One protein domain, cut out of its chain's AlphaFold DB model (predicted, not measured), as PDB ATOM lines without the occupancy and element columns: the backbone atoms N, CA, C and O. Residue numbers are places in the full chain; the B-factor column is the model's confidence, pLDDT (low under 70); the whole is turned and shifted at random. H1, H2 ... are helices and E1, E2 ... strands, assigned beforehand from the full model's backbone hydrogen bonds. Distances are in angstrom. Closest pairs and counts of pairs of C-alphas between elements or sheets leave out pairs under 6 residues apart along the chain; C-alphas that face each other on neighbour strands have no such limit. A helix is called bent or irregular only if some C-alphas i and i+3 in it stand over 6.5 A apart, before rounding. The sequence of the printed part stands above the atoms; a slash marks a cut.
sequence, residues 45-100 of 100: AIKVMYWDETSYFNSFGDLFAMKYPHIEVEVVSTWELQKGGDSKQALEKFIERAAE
ATOM      1  N   ALA A  45      95.226  24.600  87.288       88.38
ATOM      2  CA  ALA A  45      95.221  24.579  85.830       88.38
ATOM      3  C   ALA A  45      94.215  25.608  85.297       88.38
ATOM      4  O   ALA A  45      93.103  25.717  85.816       88.38
ATOM      5  N   ILE A  46      94.605  26.372  84.278       89.81
ATOM      6  CA  ILE A  46      93.709  27.261  83.536       89.81
ATOM      7  C   ILE A  46      93.697  26.874  82.063       89.81
ATOM      8  O   ILE A  46      94.744  26.612  81.468       89.81
ATOM      9  N   LYS A  47      92.508  26.901  81.462       91.88
ATOM     10  CA  LYS A  47      92.337  26.697  80.027       91.88
ATOM     11  C   LYS A  47      92.272  28.027  79.299       91.88
ATOM     12  O   LYS A  47      91.527  28.929  79.681       91.88
ATOM     13  N   VAL A  48      93.050  28.142  78.228       91.00
ATOM     14  CA  VAL A  48      93.118  29.345  77.399       91.00
ATOM     15  C   VAL A  48      92.817  28.974  75.959       91.00
ATOM     16  O   VAL A  48      93.528  28.190  75.338       91.00
ATOM     17  N   MET A  49      91.767  29.571  75.402       91.06
ATOM     18  CA  MET A  49      91.474  29.457  73.976       91.06
ATOM     19  C   MET A  49      92.435  30.356  73.194       91.06
ATOM     20  O   MET A  49      92.421  31.576  73.366       91.06
ATOM     21  N   TYR A  50      93.269  29.771  72.336       92.44
ATOM     22  CA  TYR A  50      94.222  30.520  71.511       92.44
ATOM     23  C   TYR A  50      94.469  29.832  70.173       92.44
ATOM     24  O   TYR A  50      94.023  28.710  69.965       92.44
ATOM     25  N   TRP A  51      95.187  30.495  69.265       89.69
ATOM     26  CA  TRP A  51      95.465  29.970  67.928       89.69
ATOM     27  C   TRP A  51      96.074  28.560  67.969       89.69
ATOM     28  O   TRP A  51      95.493  27.612  67.439       89.69
ATOM     29  N   ASP A  52      97.187  28.406  68.680       90.00
ATOM     30  CA  ASP A  52      97.816  27.134  69.017       90.00
ATOM     31  C   ASP A  52      98.741  27.319  70.231       90.00
ATOM     32  O   ASP A  52      99.038  28.447  70.641       90.00
ATOM     33  N   GLU A  53      99.195  26.203  70.796       90.12
ATOM     34  CA  GLU A  53     100.065  26.164  71.970       90.12
ATOM     35  C   GLU A  53     101.396  26.903  71.752       90.12
ATOM     36  O   GLU A  53     101.786  27.748  72.559       90.12
ATOM     37  N   THR A  54     102.063  26.665  70.621       91.12
ATOM     38  CA  THR A  54     103.356  27.287  70.299       91.12
ATOM     39  C   THR A  54     103.215  28.802  70.174       91.12
ATOM     40  O   THR A  54     104.021  29.551  70.726       91.12
ATOM     41  N   SER A  55     102.164  29.279  69.504       91.25
ATOM     42  CA  SER A  55     101.896  30.717  69.380       91.25
ATOM     43  C   SER A  55     101.629  31.390  70.732       91.25
ATOM     44  O   SER A  55     102.042  32.536  70.934       91.25
ATOM     45  N   TYR A  56     100.966  30.698  71.664       92.06
ATOM     46  CA  TYR A  56     100.749  31.202  73.022       92.06
ATOM     47  C   TYR A  56     102.068  31.298  73.793       92.06
ATOM     48  O   TYR A  56     102.395  32.372  74.305       92.06
ATOM     49  N   PHE A  57     102.858  30.219  73.835       91.31
ATOM     50  CA  PHE A  57     104.115  30.203  74.589       91.31
ATOM     51  C   PHE A  57     105.147  31.186  74.031       91.31
ATOM     52  O   PHE A  57     105.812  31.862  74.811       91.31
ATOM     53  N   ASN A  58     105.197  31.374  72.710       92.06
ATOM     54  CA  ASN A  58     106.050  32.393  72.091       92.06
ATOM     55  C   ASN A  58     105.652  33.829  72.472       92.06
ATOM     56  O   ASN A  58     106.500  34.718  72.479       92.06
ATOM     57  N   SER A  59     104.369  34.073  72.754       90.00
ATOM     58  CA  SER A  59     103.855  35.416  73.058       90.00
ATOM     59  C   SER A  59     103.860  35.723  74.558       90.00
ATOM     60  O   SER A  59     104.141  36.851  74.960       90.00
ATOM     61  N   PHE A  60     103.529  34.731  75.389       88.94
ATOM     62  CA  PHE A  60     103.230  34.920  76.813       88.94
ATOM     63  C   PHE A  60     103.885  33.891  77.740       88.94
ATOM     64  O   PHE A  60     103.907  34.109  78.951       88.94
ATOM     65  N   GLY A  61     104.418  32.792  77.198       84.00
ATOM     66  CA  GLY A  61     104.845  31.611  77.950       84.00
ATOM     67  C   GLY A  61     105.850  31.910  79.052       84.00
ATOM     68  O   GLY A  61     105.562  31.684  80.227       84.00
ATOM     69  N   ASP A  62     107.001  32.469  78.676       86.31
ATOM     70  CA  ASP A  62     108.121  32.679  79.600       86.31
ATOM     71  C   ASP A  62     107.751  33.613  80.759       86.31
ATOM     72  O   ASP A  62     107.944  33.284  81.931       86.31
ATOM     73  N   LEU A  63     107.164  34.775  80.453       89.38
ATOM     74  CA  LEU A  63     106.816  35.771  81.468       89.38
ATOM     75  C   LEU A  63     105.697  35.277  82.397       89.38
ATOM     76  O   LEU A  63     105.722  35.549  83.600       89.38
ATOM     77  N   PHE A  64     104.716  34.556  81.849       89.94
ATOM     78  CA  PHE A  64     103.607  34.014  82.625       89.94
ATOM     79  C   PHE A  64     104.079  32.907  83.573       89.94
ATOM     80  O   PHE A  64     103.780  32.971  84.766       89.94
ATOM     81  N   ALA A  65     104.876  31.955  83.079       87.06
ATOM     82  CA  ALA A  65     105.403  30.848  83.877       87.06
ATOM     83  C   ALA A  65     106.318  31.327  85.017       87.06
ATOM     84  O   ALA A  65     106.279  30.776  86.115       87.06
ATOM     85  N   MET A  66     107.101  32.393  84.797       88.62
ATOM     86  CA  MET A  66     107.935  32.994  85.846       88.62
ATOM     87  C   MET A  66     107.110  33.671  86.945       88.62
ATOM     88  O   MET A  66     107.458  33.592  88.121       88.62
ATOM     89  N   LYS A  67     106.032  34.370  86.570       89.56
ATOM     90  CA  LYS A  67     105.202  35.127  87.516       89.56
ATOM     91  C   LYS A  67     104.209  34.238  88.266       89.56
ATOM     92  O   LYS A  67     103.872  34.531  89.410       89.56
ATOM     93  N   TYR A  68     103.754  33.168  87.622       89.56
ATOM     94  CA  TYR A  68     102.744  32.255  88.137       89.56
ATOM     95  C   TYR A  68     103.215  30.795  88.032       89.56
ATOM     96  O   TYR A  68     102.590  29.998  87.338       89.56
ATOM     97  N   PRO A  69     104.282  30.399  88.753       85.62
ATOM     98  CA  PRO A  69     104.856  29.050  88.664       85.62
ATOM     99  C   PRO A  69     103.918  27.939  89.169       85.62
ATOM    100  O   PRO A  69     104.181  26.755  88.968       85.62
ATOM    101  N   HIS A  70     102.833  28.311  89.848       87.50
ATOM    102  CA  HIS A  70     101.809  27.399  90.360       87.50
ATOM    103  C   HIS A  70     100.618  27.245  89.408       87.50
ATOM    104  O   HIS A  70      99.705  26.477  89.709       87.50
ATOM    105  N   ILE A  71     100.607  27.979  88.292       87.69
ATOM    106  CA  ILE A  71      99.535  27.926  87.305       87.69
ATOM    107  C   ILE A  71     100.000  27.113  86.100       87.69
ATOM    108  O   ILE A  71     100.972  27.466  85.436       87.69
ATOM    109  N   GLU A  72      99.284  26.031  85.817       87.88
ATOM    110  CA  GLU A  72      99.460  25.232  84.605       87.88
ATOM    111  C   GLU A  72      98.535  25.784  83.516       87.88
ATOM    112  O   GLU A  72      97.362  26.045  83.777       87.88
ATOM    113  N   VAL A  73      99.063  26.034  82.317       90.38
ATOM    114  CA  VAL A  73      98.273  26.584  81.209       90.38
ATOM    115  C   VAL A  73      98.032  25.504  80.174       90.38
ATOM    116  O   VAL A  73      98.969  25.026  79.543       90.38
ATOM    117  N   GLU A  74      96.763  25.184  79.962       91.25
ATOM    118  CA  GLU A  74      96.309  24.300  78.898       91.25
ATOM    119  C   GLU A  74      95.753  25.140  77.744       91.25
ATOM    120  O   GLU A  74      94.780  25.885  77.901       91.25
ATOM    121  N   VAL A  75      96.371  25.049  76.566       91.62
ATOM    122  CA  VAL A  75      95.944  25.826  75.397       91.62
ATOM    123  C   VAL A  75      94.963  25.016  74.555       91.62
ATOM    124  O   VAL A  75      95.315  23.996  73.968       91.62
ATOM    125  N   VAL A  76      93.731  25.509  74.440       92.44
ATOM    126  CA  VAL A  76      92.699  24.923  73.579       92.44
ATOM    127  C   VAL A  76      92.759  25.610  72.215       92.44
ATOM    128  O   VAL A  76      92.385  26.776  72.069       92.44
ATOM    129  N   SER A  77      93.277  24.895  71.212       90.00
ATOM    130  CA  SER A  77      93.574  25.463  69.893       90.00
ATOM    131  C   SER A  77      92.312  25.789  69.086       90.00
ATOM    132  O   SER A  77      91.548  24.907  68.696       90.00
ATOM    133  N   THR A  78      92.131  27.063  68.743       89.12
ATOM    134  CA  THR A  78      91.053  27.537  67.862       89.12
ATOM    135  C   THR A  78      91.270  27.134  66.405       89.12
ATOM    136  O   THR A  78      90.360  27.265  65.590       89.12
ATOM    137  N   TRP A  79      92.456  26.642  66.040       84.12
ATOM    138  CA  TRP A  79      92.742  26.142  64.694       84.12
ATOM    139  C   TRP A  79      91.806  24.994  64.286       84.12
ATOM    140  O   TRP A  79      91.423  24.874  63.120       84.12
ATOM    141  N   GLU A  80      91.373  24.175  65.248       75.56
ATOM    142  CA  GLU A  80      90.408  23.098  65.004       75.56
ATOM    143  C   GLU A  80      89.047  23.624  64.528       75.56
ATOM    144  O   GLU A  80      88.404  22.987  63.690       75.56
ATOM    145  N   LEU A  81      88.635  24.812  64.992       81.94
ATOM    146  CA  LEU A  81      87.401  25.463  64.543       81.94
ATOM    147  C   LEU A  81      87.479  25.869  63.073       81.94
ATOM    148  O   LEU A  81      86.518  25.686  62.331       81.94
ATOM    149  N   GLN A  82      88.635  26.366  62.624       75.44
ATOM    150  CA  GLN A  82      88.819  26.756  61.225       75.44
ATOM    151  C   GLN A  82      88.802  25.557  60.274       75.44
ATOM    152  O   GLN A  82      88.301  25.669  59.156       75.44
ATOM    153  N   LYS A  83      89.307  24.396  60.710       72.19
ATOM    154  CA  LYS A  83      89.267  23.161  59.910       72.19
ATOM    155  C   LYS A  83      87.871  22.541  59.818       72.19
ATOM    156  O   LYS A  83      87.574  21.892  58.818       72.19
ATOM    157  N   GLY A  84      87.040  22.706  60.847       66.06
ATOM    158  CA  GLY A  84      85.706  22.099  60.933       66.06
ATOM    159  C   GLY A  84      84.592  22.847  60.189       66.06
ATOM    160  O   GLY A  84      83.501  22.297  60.037       66.06
ATOM    161  N   GLY A  85      84.857  24.073  59.721       67.75
ATOM    162  CA  GLY A  85      83.838  24.980  59.183       67.75
ATOM    163  C   GLY A  85      82.906  25.542  60.268       67.75
ATOM    164  O   GLY A  85      82.889  25.058  61.399       67.75
ATOM    165  N   ASP A  86      82.096  26.549  59.914       67.81
ATOM    166  CA  ASP A  86      81.140  27.248  60.802       67.81
ATOM    167  C   ASP A  86      79.918  26.385  61.199       67.81
ATOM    168  O   ASP A  86      78.763  26.821  61.194       67.81
ATOM    169  N   SER A  87      80.137  25.115  61.537       77.88
ATOM    170  CA  SER A  87      79.094  24.289  62.127       77.88
ATOM    171  C   SER A  87      78.923  24.667  63.593       77.88
ATOM    172  O   SER A  87      79.863  24.581  64.384       77.88
ATOM    173  N   LYS A  88      77.693  25.013  63.987       83.69
ATOM    174  CA  LYS A  88      77.340  25.280  65.393       83.69
ATOM    175  C   LYS A  88      77.785  24.153  66.330       83.69
ATOM    176  O   LYS A  88      78.267  24.431  67.416       83.69
ATOM    177  N   GLN A  89      77.726  22.903  65.869       85.19
ATOM    178  CA  GLN A  89      78.179  21.742  66.640       85.19
ATOM    179  C   GLN A  89      79.694  21.727  66.882       85.19
ATOM    180  O   GLN A  89      80.143  21.247  67.919       85.19
ATOM    181  N   ALA A  90      80.499  22.216  65.932       82.62
ATOM    182  CA  ALA A  90      81.950  22.297  66.098       82.62
ATOM    183  C   ALA A  90      82.318  23.365  67.138       82.62
ATOM    184  O   ALA A  90      83.182  23.125  67.980       82.62
ATOM    185  N   LEU A  91      81.603  24.494  67.123       87.00
ATOM    186  CA  LEU A  91      81.742  25.544  68.126       87.00
ATOM    187  C   LEU A  91      81.272  25.083  69.513       87.00
ATOM    188  O   LEU A  91      81.989  25.287  70.485       87.00
ATOM    189  N   GLU A  92      80.116  24.423  69.611       88.31
ATOM    190  CA  GLU A  92      79.599  23.877  70.875       88.31
ATOM    191  C   GLU A  92      80.594  22.896  71.509       88.31
ATOM    192  O   GLU A  92      80.981  23.077  72.661       88.31
ATOM    193  N   LYS A  93      81.110  21.934  70.732       86.25
ATOM    194  CA  LYS A  93      82.131  20.975  71.197       86.25
ATOM    195  C   LYS A  93      83.461  21.619  71.577       86.25
ATOM    196  O   LYS A  93      84.246  21.033  72.317       86.25
ATOM    197  N   PHE A  94      83.788  22.760  70.983       88.12
ATOM    198  CA  PHE A  94      84.994  23.500  71.326       88.12
ATOM    199  C   PHE A  94      84.818  24.256  72.643       88.12
ATOM    200  O   PHE A  94      85.690  24.186  73.503       88.12
ATOM    201  N   ILE A  95      83.674  24.925  72.816       89.75
ATOM    202  CA  ILE A  95      83.332  25.631  74.053       89.75
ATOM    203  C   ILE A  95      83.265  24.648  75.221       89.75
ATOM    204  O   ILE A  95      83.810  24.949  76.271       89.75
ATOM    205  N   GLU A  96      82.663  23.472  75.032       89.62
ATOM    206  CA  GLU A  96      82.613  22.418  76.052       89.62
ATOM    207  C   GLU A  96      84.023  22.017  76.511       89.62
ATOM    208  O   GLU A  96      84.337  22.124  77.691       89.62
ATOM    209  N   ARG A  97      84.925  21.705  75.572       86.19
ATOM    210  CA  ARG A  97      86.324  21.356  75.884       86.19
ATOM    211  C   ARG A  97      87.093  22.477  76.592       86.19
ATOM    212  O   ARG A  97      87.983  22.196  77.398       86.19
ATOM    213  N   ALA A  98      86.776  23.729  76.272       84.62
ATOM    214  CA  ALA A  98      87.375  24.904  76.896       84.62
ATOM    215  C   ALA A  98      86.761  25.263  78.261       84.62
ATOM    216  O   ALA A  98      87.390  26.008  79.010       84.62
ATOM    217  N   ALA A  99      85.553  24.777  78.563       83.69
ATOM    218  CA  ALA A  99      84.804  25.087  79.780       83.69
ATOM    219  C   ALA A  99      84.899  24.003  80.869       83.69
ATOM    220  O   ALA A  99      84.660  24.324  82.035       83.69
ATOM    221  N   GLU A 100      85.209  22.756  80.503       65.38
ATOM    222  CA  GLU A 100      85.597  21.680  81.440       65.38
ATOM    223  C   GLU A 100      86.890  21.997  82.195       65.38
ATOM    224  O   GLU A 100      87.078  21.473  83.310       65.38
TER     225      GLU A 100
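AT A GLANCE: This is residues 45 to 100 of the 100 residues of an uncharacterized protein of Paenibacillus woosongensis (UniProt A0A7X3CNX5). Two parallel strands, E1 and E2, form a narrow ribbon in the middle of a flat model, with helix H1 along one side and the helical hairpin of H2 and H3 on the other. The turn of that hairpin, residues 83 to 89, sticks out at one end. The printed part has 56 residues, with three named helices and two named strands that follow each other along the chain as E1, H1, E2, H2, H3; the class is mixed, helices and strands. It is loose, with a radius of gyration of the C-alphas of 12.8 A, and spans 38 by 22 by 8 A.

HOW THE PARTS SIT: E1, residues 45 to 50, and E2, residues 71 to 77, are parallel neighbours at 31 degrees, with N 46 and O 72 2.8 A apart and N 76 and O 48 2.8 A apart, within hydrogen-bond range. H1, residues 53 to 67, comes closest to E2 at the C-alphas of Glu 53 and Val 75, 5.4 A apart. E1, H1 and E2 make a strand-helix-strand unit, two parallel strands with a helix between them in the chain, and its crossover is right-handed. H2, residues 79 to 84, and H3, residues 88 to 99, form a helical hairpin: they touch, H3 with residues 90 to 94 alone, closest at the C-alphas of Gly 84 and Ala 90, 6.4 A, at a shallow tilt of 29 degrees, opposite ways. The closest C-alphas of E1 and H3 are those of Lys 47 and Ala 98, 6.1 A apart. H1 is apart from H2 and H3. In H2 and H3 every O i to N i+4 pair is within hydrogen-bond range; in H1, 9 of 11 are.

IN THESE COORDINATES: E1 begins at C-alpha 45 (95.221, 24.579, 85.830) and is 15.5 A long. H1 measures 18.7 A and is irregular, with C-alphas 59 and 62 8.3 A apart. E2 measures 18.6 A, H2 8.9 A and H3 16.2 A, ending at C-alpha 99 (84.804, 25.087, 79.780).

THE WHOLE: The farthest C-alphas, of Met 66 and Ser 87, are 38.3 A apart. The printed part has no cut, and its four links are tight. Mean pLDDT of the printed part is 86.0; residues 84 to 86 and 100 are under 70.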